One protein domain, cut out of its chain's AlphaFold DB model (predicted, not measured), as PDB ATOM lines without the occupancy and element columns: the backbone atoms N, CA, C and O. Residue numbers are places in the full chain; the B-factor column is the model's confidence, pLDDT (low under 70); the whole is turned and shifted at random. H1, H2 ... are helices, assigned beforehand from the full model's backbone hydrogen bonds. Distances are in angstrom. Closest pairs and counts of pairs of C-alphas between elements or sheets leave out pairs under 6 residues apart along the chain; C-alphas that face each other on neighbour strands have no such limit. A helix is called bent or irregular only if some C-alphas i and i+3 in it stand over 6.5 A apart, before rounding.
ATOM      1  N   GLN A   4      29.053 -30.976  55.035       86.56
ATOM      2  CA  GLN A   4      29.713 -31.522  53.849       86.56
ATOM      3  C   GLN A   4      29.445 -33.022  53.705       86.56
ATOM      4  O   GLN A   4      29.093 -33.494  52.627       86.56
ATOM      5  N   GLU A   5      29.588 -33.760  54.801       87.44
ATOM      6  CA  GLU A   5      29.345 -35.198  54.853       87.44
ATOM      7  C   GLU A   5      27.869 -35.511  54.561       87.44
ATOM      8  O   GLU A   5      27.569 -36.346  53.713       87.44
ATOM      9  N   GLN A   6      26.944 -34.745  55.146       87.25
ATOM     10  CA  GLN A   6      25.511 -34.826  54.855       87.25
ATOM     11  C   GLN A   6      25.199 -34.560  53.374       87.25
ATOM     12  O   GLN A   6      24.443 -35.306  52.752       87.25
ATOM     13  N   GLY A   7      25.790 -33.513  52.791       89.00
ATOM     14  CA  GLY A   7      25.641 -33.204  51.368       89.00
ATOM     15  C   GLY A   7      26.178 -34.319  50.464       89.00
ATOM     16  O   GLY A   7      25.557 -34.640  49.452       89.00
ATOM     17  N   GLY A   8      27.289 -34.950  50.856       89.56
ATOM     18  CA  GLY A   8      27.845 -36.120  50.181       89.56
ATOM     19  C   GLY A   8      26.898 -37.324  50.203       89.56
ATOM     20  O   GLY A   8      26.678 -37.943  49.161       89.56
ATOM     21  N   TRP A   9      26.284 -37.611  51.354       89.06
ATOM     22  CA  TRP A   9      25.298 -38.686  51.498       89.06
ATOM     23  C   TRP A   9      24.052 -38.464  50.644       89.06
ATOM     24  O   TRP A   9      23.638 -39.379  49.933       89.06
ATOM     25  N   TYR A  10      23.480 -37.256  50.648       90.88
ATOM     26  CA  TYR A  10      22.319 -36.967  49.805       90.88
ATOM     27  C   TYR A  10      22.630 -37.103  48.319       90.88
ATOM     28  O   TYR A  10      21.860 -37.711  47.576       90.88
ATOM     29  N   ARG A  11      23.789 -36.609  47.880       91.38
ATOM     30  CA  ARG A  11      24.225 -36.792  46.498       91.38
ATOM     31  C   ARG A  11      24.334 -38.274  46.135       91.38
ATOM     32  O   ARG A  11      23.804 -38.677  45.101       91.38
ATOM     33  N   LEU A  12      24.976 -39.086  46.978       90.94
ATOM     34  CA  LEU A  12      25.040 -40.540  46.790       90.94
ATOM     35  C   LEU A  12      23.641 -41.158  46.684       90.94
ATOM     36  O   LEU A  12      23.404 -41.942  45.768       90.94
ATOM     37  N   ALA A  13      22.710 -40.759  47.553       91.50
ATOM     38  CA  ALA A  13      21.334 -41.244  47.528       91.50
ATOM     39  C   ALA A  13      20.630 -40.943  46.193       91.50
ATOM     40  O   ALA A  13      20.029 -41.849  45.621       91.50
ATOM     41  N   THR A  14      20.766 -39.727  45.644       93.62
ATOM     42  CA  THR A  14      20.163 -39.386  44.335       93.62
ATOM     43  C   THR A  14      20.725 -40.227  43.181       93.62
ATOM     44  O   THR A  14      19.976 -40.674  42.319       93.62
ATOM     45  N   ILE A  15      22.032 -40.519  43.188       93.50
ATOM     46  CA  ILE A  15      22.683 -41.348  42.158       93.50
ATOM     47  C   ILE A  15      22.265 -42.817  42.279       93.50
ATOM     48  O   ILE A  15      22.094 -43.503  41.272       93.50
ATOM     49  N   VAL A  16      22.138 -43.329  43.505       93.19
ATOM     50  CA  VAL A  16      21.685 -44.706  43.743       93.19
ATOM     51  C   VAL A  16      20.229 -44.869  43.317       93.19
ATOM     52  O   VAL A  16      19.916 -45.839  42.632       93.19
ATOM     53  N   LEU A  17      19.367 -43.908  43.662       93.81
ATOM     54  CA  LEU A  17      17.956 -43.900  43.281       93.81
ATOM     55  C   LEU A  17      17.770 -43.944  41.756       93.81
ATOM     56  O   LEU A  17      17.003 -44.765  41.263       93.81
ATOM     57  N   ASP A  18      18.506 -43.126  41.007       94.56
ATOM     58  CA  ASP A  18      18.465 -43.086  39.534       94.56
ATOM     59  C   ASP A  18      18.858 -44.416  38.868       94.56
ATOM     60  O   ASP A  18      18.406 -44.746  37.774       94.56
ATOM     61  N   ARG A  19      19.657 -45.238  39.555       94.31
ATOM     62  CA  ARG A  19      20.079 -46.556  39.060       94.31
ATOM     63  C   ARG A  19      19.119 -47.687  39.411       94.31
ATOM     64  O   ARG A  19      19.349 -48.812  38.962       94.31
ATOM     65  N   VAL A  20      18.078 -47.428  40.203       92.50
ATOM     66  CA  VAL A  20      17.078 -48.449  40.529       92.50
ATOM     67  C   VAL A  20      16.355 -48.865  39.240       92.50
ATOM     68  O   VAL A  20      15.838 -48.004  38.524       92.50
ATOM     69  N   PRO A  21      16.309 -50.166  38.900       90.19
ATOM     70  CA  PRO A  21      15.643 -50.617  37.687       90.19
ATOM     71  C   PRO A  21      14.133 -50.349  37.721       90.19
ATOM     72  O   PRO A  21      13.416 -50.916  38.537       90.19
ATOM     73  N   THR A  22      13.648 -49.551  36.771       90.94
ATOM     74  CA  THR A  22      12.219 -49.226  36.570       90.94
ATOM     75  C   THR A  22      11.671 -49.769  35.247       90.94
ATOM     76  O   THR A  22      10.615 -49.373  34.765       90.94
ATOM     77  N   ARG A  23      12.390 -50.713  34.627       81.12
ATOM     78  CA  ARG A  23      11.980 -51.361  33.364       81.12
ATOM     79  C   ARG A  23      10.941 -52.475  33.550       81.12
ATOM     80  O   ARG A  23      10.596 -53.134  32.576       81.12
ATOM     81  N   GLY A  24      10.500 -52.726  34.782       75.94
ATOM     82  CA  GLY A  24       9.469 -53.717  35.083       75.94
ATOM     83  C   GLY A  24       8.060 -53.175  34.855       75.94
ATOM     84  O   GLY A  24       7.836 -51.964  34.885       75.94
ATOM     85  N   GLU A  25       7.104 -54.078  34.672       79.38
ATOM     86  CA  GLU A  25       5.678 -53.757  34.718       79.38
ATOM     87  C   GLU A  25       5.189 -53.742  36.176       79.38
ATOM     88  O   GLU A  25       5.690 -54.489  37.018       79.38
ATOM     89  N   GLY A  26       4.204 -52.893  36.485       91.06
ATOM     90  CA  GLY A  26       3.521 -52.877  37.782       91.06
ATOM     91  C   GLY A  26       3.690 -51.594  38.596       91.06
ATOM     92  O   GLY A  26       4.513 -50.726  38.298       91.06
ATOM     93  N   ALA A  27       2.872 -51.485  39.646       93.50
ATOM     94  CA  ALA A  27       2.741 -50.274  40.455       93.50
ATOM     95  C   ALA A  27       4.062 -49.849  41.113       93.50
ATOM     96  O   ALA A  27       4.393 -48.672  41.065       93.50
ATOM     97  N   VAL A  28       4.845 -50.798  41.643       93.19
ATOM     98  CA  VAL A  28       6.147 -50.517  42.279       93.19
ATOM     99  C   VAL A  28       7.132 -49.894  41.288       93.19
ATOM    100  O   VAL A  28       7.801 -48.913  41.592       93.19
ATOM    101  N   SER A  29       7.203 -50.432  40.069       94.69
ATOM    102  CA  SER A  29       8.083 -49.894  39.028       94.69
ATOM    103  C   SER A  29       7.676 -48.466  38.637       94.69
ATOM    104  O   SER A  29       8.522 -47.578  38.516       94.69
ATOM    105  N   ALA A  30       6.366 -48.217  38.520       95.56
ATOM    106  CA  ALA A  30       5.817 -46.907  38.183       95.56
ATOM    107  C   ALA A  30       6.040 -45.857  39.286       95.56
ATOM    108  O   ALA A  30       6.417 -44.724  38.982       95.56
ATOM    109  N   THR A  31       5.846 -46.214  40.559       95.44
ATOM    110  CA  THR A  31       6.063 -45.296  41.690       95.44
ATOM    111  C   THR A  31       7.542 -44.977  41.884       95.44
ATOM    112  O   THR A  31       7.886 -43.822  42.132       95.44
ATOM    113  N   VAL A  32       8.443 -45.946  41.681       95.31
ATOM    114  CA  VAL A  32       9.893 -45.692  41.700       95.31
ATOM    115  C   VAL A  32      10.310 -44.777  40.542       95.31
ATOM    116  O   VAL A  32      11.101 -43.860  40.757       95.31
ATOM    117  N   ALA A  33       9.753 -44.951  39.339       95.81
ATOM    118  CA  ALA A  33      10.021 -44.049  38.214       95.81
ATOM    119  C   ALA A  33       9.533 -42.614  38.487       95.81
ATOM    120  O   ALA A  33      10.226 -41.645  38.172       95.81
ATOM    121  N   ALA A  34       8.366 -42.464  39.120       96.00
ATOM    122  CA  ALA A  34       7.857 -41.159  39.537       96.00
ATOM    123  C   ALA A  34       8.761 -40.502  40.596       96.00
ATOM    124  O   ALA A  34       9.042 -39.306  40.515       96.00
ATOM    125  N   LEU A  35       9.286 -41.284  41.545       96.12
ATOM    126  CA  LEU A  35      10.249 -40.807  42.537       96.12
ATOM    127  C   LEU A  35      11.575 -40.360  41.893       96.12
ATOM    128  O   LEU A  35      12.099 -39.309  42.259       96.12
ATOM    129  N   GLN A  36      12.091 -41.109  40.911       95.62
ATOM    130  CA  GLN A  36      13.281 -40.731  40.131       95.62
ATOM    131  C   GLN A  36      13.091 -39.394  39.399       95.62
ATOM    132  O   GLN A  36      14.010 -38.580  39.355       95.62
ATOM    133  N   ALA A  37      11.893 -39.132  38.863       95.12
ATOM    134  CA  ALA A  37      11.593 -37.879  38.171       95.12
ATOM    135  C   ALA A  37      11.583 -36.658  39.109       95.12
ATOM    136  O   ALA A  37      11.962 -35.563  38.694       95.12
ATOM    137  N   VAL A  38      11.165 -36.840  40.366       95.81
ATOM    138  CA  VAL A  38      11.163 -35.775  41.382       95.81
ATOM    139  C   VAL A  38      12.550 -35.547  41.972       95.81
ATOM    140  O   VAL A  38      12.883 -34.419  42.322       95.81
ATOM    141  N   VAL A  39      13.377 -36.589  42.070       93.62
ATOM    142  CA  VAL A  39      14.723 -36.509  42.652       93.62
ATOM    143  C   VAL A  39      15.784 -36.802  41.589       93.62
ATOM    144  O   VAL A  39      16.384 -37.882  41.594       93.62
ATOM    145  N   PRO A  40      16.062 -35.848  40.683       91.31
ATOM    146  CA  PRO A  40      17.118 -36.030  39.701       91.31
ATOM    147  C   PRO A  40      18.496 -36.151  40.384       91.31
ATOM    148  O   PRO A  40      18.719 -35.562  41.452       91.31
ATOM    149  N   PRO A  41      19.456 -36.868  39.768       92.56
ATOM    150  CA  PRO A  41      20.818 -36.980  40.277       92.56
ATOM    151  C   PRO A  41      21.471 -35.619  40.515       92.56
ATOM    152  O   PRO A  41      21.569 -34.790  39.606       92.56
ATOM    153  N   VAL A  42      22.010 -35.412  41.716       90.62
ATOM    154  CA  VAL A  42      22.839 -34.237  42.003       90.62
ATOM    155  C   VAL A  42      24.209 -34.413  41.322       90.62
ATOM    156  O   VAL A  42      24.880 -35.427  41.551       90.62
ATOM    157  N   PRO A  43      24.677 -33.444  40.505       86.50
ATOM    158  CA  PRO A  43      25.962 -33.537  39.813       86.50
ATOM    159  C   PRO A  43      27.155 -33.738  40.750       86.50
ATOM    160  O   PRO A  43      27.174 -33.243  41.877       86.50
ATOM    161  N   LEU A  44      28.222 -34.377  40.250       78.94
ATOM    162  CA  LEU A  44      29.398 -34.687  41.074       78.94
ATOM    163  C   LEU A  44      30.163 -33.451  41.594       78.94
ATOM    164  O   LEU A  44      30.938 -33.553  42.544       78.94
ATOM    165  N   ALA A  45      29.962 -32.293  40.974       81.31
ATOM    166  CA  ALA A  45      30.550 -31.027  41.404       81.31
ATOM    167  C   ALA A  45      29.666 -30.259  42.406       81.31
ATOM    168  O   ALA A  45      30.101 -29.244  42.941       81.31
ATOM    169  N   ALA A  46      28.437 -30.724  42.658       81.62
ATOM    170  CA  ALA A  46      27.463 -30.059  43.513       81.62
ATOM    171  C   ALA A  46      27.329 -30.755  44.879       81.62
ATOM    172  O   ALA A  46      27.592 -31.953  45.027       81.62
ATOM    173  N   MET A  47      26.915 -29.974  45.878       78.75
ATOM    174  CA  MET A  47      26.589 -30.420  47.234       78.75
ATOM    175  C   MET A  47      25.178 -29.963  47.585       78.75
ATOM    176  O   MET A  47      24.763 -28.877  47.185       78.75
ATOM    177  N   GLY A  48      24.459 -30.775  48.356       79.38
ATOM    178  CA  GLY A  48      23.119 -30.448  48.831       79.38
ATOM    179  C   GLY A  48      22.175 -31.642  48.771       79.38
ATOM    180  O   GLY A  48      22.515 -32.702  48.254       79.38
ATOM    181  N   ARG A  49      20.974 -31.447  49.315       82.00
ATOM    182  CA  ARG A  49      19.914 -32.466  49.371       82.00
ATOM    183  C   ARG A  49      19.218 -32.731  48.031       82.00
ATOM    184  O   ARG A  49      18.499 -33.718  47.919       82.00
ATOM    185  N   GLY A  50      19.417 -31.869  47.030       86.94
ATOM    186  CA  GLY A  50      18.538 -31.838  45.860       86.94
ATOM    187  C   GLY A  50      17.086 -31.675  46.319       86.94
ATOM    188  O   GLY A  50      16.817 -30.884  47.222       86.94
ATOM    189  N   GLU A  51      16.195 -32.501  45.778       92.06
ATOM    190  CA  GLU A  51      14.775 -32.528  46.153       92.06
ATOM    191  C   GLU A  51      14.445 -33.509  47.291       92.06
ATOM    192  O   GLU A  51      13.288 -33.593  47.703       92.06
ATOM    193  N   ILE A  52      15.426 -34.233  47.846       90.25
ATOM    194  CA  ILE A  52      15.192 -35.139  48.983       90.25
ATOM    195  C   ILE A  52      14.624 -34.332  50.157       90.25
ATOM    196  O   ILE A  52      15.224 -33.336  50.558       90.25
ATOM    197  N   GLY A  53      13.485 -34.755  50.712       89.50
ATOM    198  CA  GLY A  53      12.770 -34.082  51.808       89.50
ATOM    199  C   GLY A  53      11.838 -32.943  51.379       89.50
ATOM    200  O   GLY A  53      11.487 -32.115  52.221       89.50
ATOM    201  N   SER A  54      11.607 -32.752  50.076       94.06
ATOM    202  CA  SER A  54      10.581 -31.829  49.563       94.06
ATOM    203  C   SER A  54       9.196 -32.479  49.637       94.06
ATOM    204  O   SER A  54       9.101 -33.704  49.666       94.06
ATOM    205  N   ASP A  55       8.126 -31.683  49.555       95.94
ATOM    206  CA  ASP A  55       6.751 -32.207  49.520       95.94
ATOM    207  C   ASP A  55       6.545 -33.208  48.369       95.94
ATOM    208  O   ASP A  55       5.890 -34.239  48.527       95.94
ATOM    209  N   GLY A  56       7.149 -32.934  47.205       93.81
ATOM    210  CA  GLY A  56       7.109 -33.840  46.058       93.81
ATOM    211  C   GLY A  56       7.825 -35.159  46.345       93.81
ATOM    212  O   GLY A  56       7.334 -36.223  45.966       93.81
ATOM    213  N   TRP A  57       8.968 -35.108  47.033       94.25
ATOM    214  CA  TRP A  57       9.685 -36.308  47.453       94.25
ATOM    215  C   TRP A  57       8.876 -37.118  48.466       94.25
ATOM    216  O   TRP A  57       8.701 -38.316  48.259       94.25
ATOM    217  N   ASP A  58       8.339 -36.476  49.505       94.94
ATOM    218  CA  ASP A  58       7.546 -37.132  50.552       94.94
ATOM    219  C   ASP A  58       6.314 -37.839  49.969       94.94
ATOM    220  O   ASP A  58       6.002 -38.982  50.329       94.94
ATOM    221  N   GLN A  59       5.643 -37.191  49.012       96.69
ATOM    222  CA  GLN A  59       4.494 -37.758  48.318       96.69
ATOM    223  C   GLN A  59       4.873 -39.015  47.521       96.69
ATOM    224  O   GLN A  59       4.225 -40.054  47.666       96.69
ATOM    225  N   GLN A  60       5.909 -38.943  46.677       95.88
ATOM    226  CA  GLN A  60       6.305 -40.086  45.847       95.88
ATOM    227  C   GLN A  60       6.926 -41.213  46.676       95.88
ATOM    228  O   GLN A  60       6.699 -42.388  46.394       95.88
ATOM    229  N   TRP A  61       7.655 -40.877  47.738       94.56
ATOM    230  CA  TRP A  61       8.201 -41.855  48.670       94.56
ATOM    231  C   TRP A  61       7.091 -42.642  49.373       94.56
ATOM    232  O   TRP A  61       7.129 -43.873  49.416       94.56
ATOM    233  N   SER A  62       6.040 -41.952  49.821       95.50
ATOM    234  CA  SER A  62       4.845 -42.590  50.384       95.50
ATOM    235  C   SER A  62       4.141 -43.503  49.370       95.50
ATOM    236  O   SER A  62       3.681 -44.588  49.727       95.50
ATOM    237  N   ALA A  63       4.101 -43.111  48.090       96.31
ATOM    238  CA  ALA A  63       3.530 -43.937  47.025       96.31
ATOM    239  C   ALA A  63       4.334 -45.228  46.781       96.31
ATOM    240  O   ALA A  63       3.737 -46.289  46.585       96.31
ATOM    241  N   VAL A  64       5.670 -45.170  46.845       94.75
ATOM    242  CA  VAL A  64       6.526 -46.370  46.787       94.75
ATOM    243  C   VAL A  64       6.182 -47.318  47.935       94.75
ATOM    244  O   VAL A  64       5.906 -48.493  47.686       94.75
ATOM    245  N   PHE A  65       6.101 -46.802  49.167       94.50
ATOM    246  CA  PHE A  65       5.703 -47.583  50.341       94.50
ATOM    247  C   PHE A  65       4.373 -48.301  50.164       94.50
ATOM    248  O   PHE A  65       4.300 -49.516  50.361       94.50
ATOM    249  N   GLN A  66       3.346 -47.565  49.740       95.88
ATOM    250  CA  GLN A  66       2.028 -48.141  49.514       95.88
ATOM    251  C   GLN A  66       2.069 -49.223  48.428       95.88
ATOM    252  O   GLN A  66       1.536 -50.308  48.628       95.88
ATOM    253  N   SER A  67       2.762 -48.976  47.312       95.62
ATOM    254  CA  SER A  67       2.825 -49.941  46.210       95.62
ATOM    255  C   SER A  67       3.526 -51.252  46.583       95.62
ATOM    256  O   SER A  67       3.122 -52.314  46.113       95.62
ATOM    257  N   CYS A  68       4.545 -51.205  47.449       94.38
ATOM    258  CA  CYS A  68       5.175 -52.415  47.977       94.38
ATOM    259  C   CYS A  68       4.242 -53.155  48.939       94.38
ATOM    260  O   CYS A  68       4.123 -54.377  48.838       94.38
ATOM    261  N   ALA A  69       3.543 -52.428  49.817       94.69
ATOM    262  CA  ALA A  69       2.575 -53.012  50.743       94.69
ATOM    263  C   ALA A  69       1.421 -53.710  50.002       94.69
ATOM    264  O   ALA A  69       1.084 -54.848  50.329       94.69
ATOM    265  N   ASP A  70       0.880 -53.083  48.955       95.31
ATOM    266  CA  ASP A  70      -0.172 -53.654  48.102       95.31
ATOM    267  C   ASP A  70       0.309 -54.912  47.358       95.31
ATOM    268  O   ASP A  70      -0.466 -55.835  47.108       95.31
ATOM    269  N   ALA A  71       1.605 -54.979  47.041       93.62
ATOM    270  CA  ALA A  71       2.254 -56.156  46.470       93.62
ATOM    271  C   ALA A  71       2.625 -57.224  47.522       93.62
ATOM    272  O   ALA A  71       3.275 -58.215  47.185       93.62
ATOM    273  N   GLY A  72       2.257 -57.033  48.794       94.31
ATOM    274  CA  GLY A  72       2.586 -57.949  49.888       94.31
ATOM    275  C   GLY A  72       4.077 -57.994  50.237       94.31
ATOM    276  O   GLY A  72       4.544 -58.989  50.785       94.31
TER     277      GLY A  72
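AT A GLANCE: This is residues 4 to 72 of the 83 residues of an uncharacterized protein of Microbacterium immunditiarum (UniProt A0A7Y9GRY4). The longest helix, H3, lies side by side with H2 in a helical hairpin at one end of an elongated domain, and H1 slants away from this pair toward the other end, its last residues near H2. The long stretch of residues 39 to 54 leaves the end of H2, loops out beside H1 and folds back to the start of H3. The printed part has 69 residues with three named helices, in the order H1, H2, H3, and no named strand; the class is all helix. It is compact, with a radius of gyration of the C-alphas of 12.6 A, and the C-alphas span 38 by 23 by 17 A along their three main axes.

IN THESE COORDINATES: H3, residues 55 to 70, is the longest helix, with 16 residues and 22.6 A from first to last C-alpha. It begins at C-alpha 55 at (6.751, -32.207, 49.520) and ends at C-alpha 70 at (-0.172, -53.654, 48.102). H2, residues 27 to 38, measures 16.8 A. H1, residues 4 to 18, measures 21.6 A and begins at C-alpha 4 at (29.713, -31.522, 53.849). No helix is bent or irregular.

HOW THE PARTS SIT: H3 and H2 touch, with 18 pairs of C-alphas within 8 A; their closest C-alphas, those of Val 28 and Ser 67, are 5.2 A apart. Their lines stand at a shallow tilt of 12 degrees and they run opposite ways, with centres 8.8 A apart; they form a helical hairpin. H1 and H2 are close but not clearly touching, with 2 pairs of C-alphas within 8 A. Their closest C-alphas, those of Asp 18 and Gln 36, are 5.7 A apart, while their centres are 18.0 A apart. H1 and H2 run opposite ways at a steep tilt of 46 degrees. H1 and H3 are apart. In H1, H2 and H3, every O i to N i+4 pair is within hydrogen-bond range.

THE WHOLE: The two C-alphas farthest apart are those of Ala 45 and Gly 72, at 39.7 A, and the first and last printed C-alphas, those of Gln 4 and Gly 72, are 38.1 A apart. The printed part runs from residue 4 to residue 72 and has no cut. The link from H1 to H2, 8 residues, is short, and the link from H2 to H3, 16 residues, is long. The C-alphas of residues 39 to 54, which hold no named element, lie 5 to 20 A from the mean of the C-alphas. The mean pLDDT of the printed part is 91.3, and no printed residue is under 70.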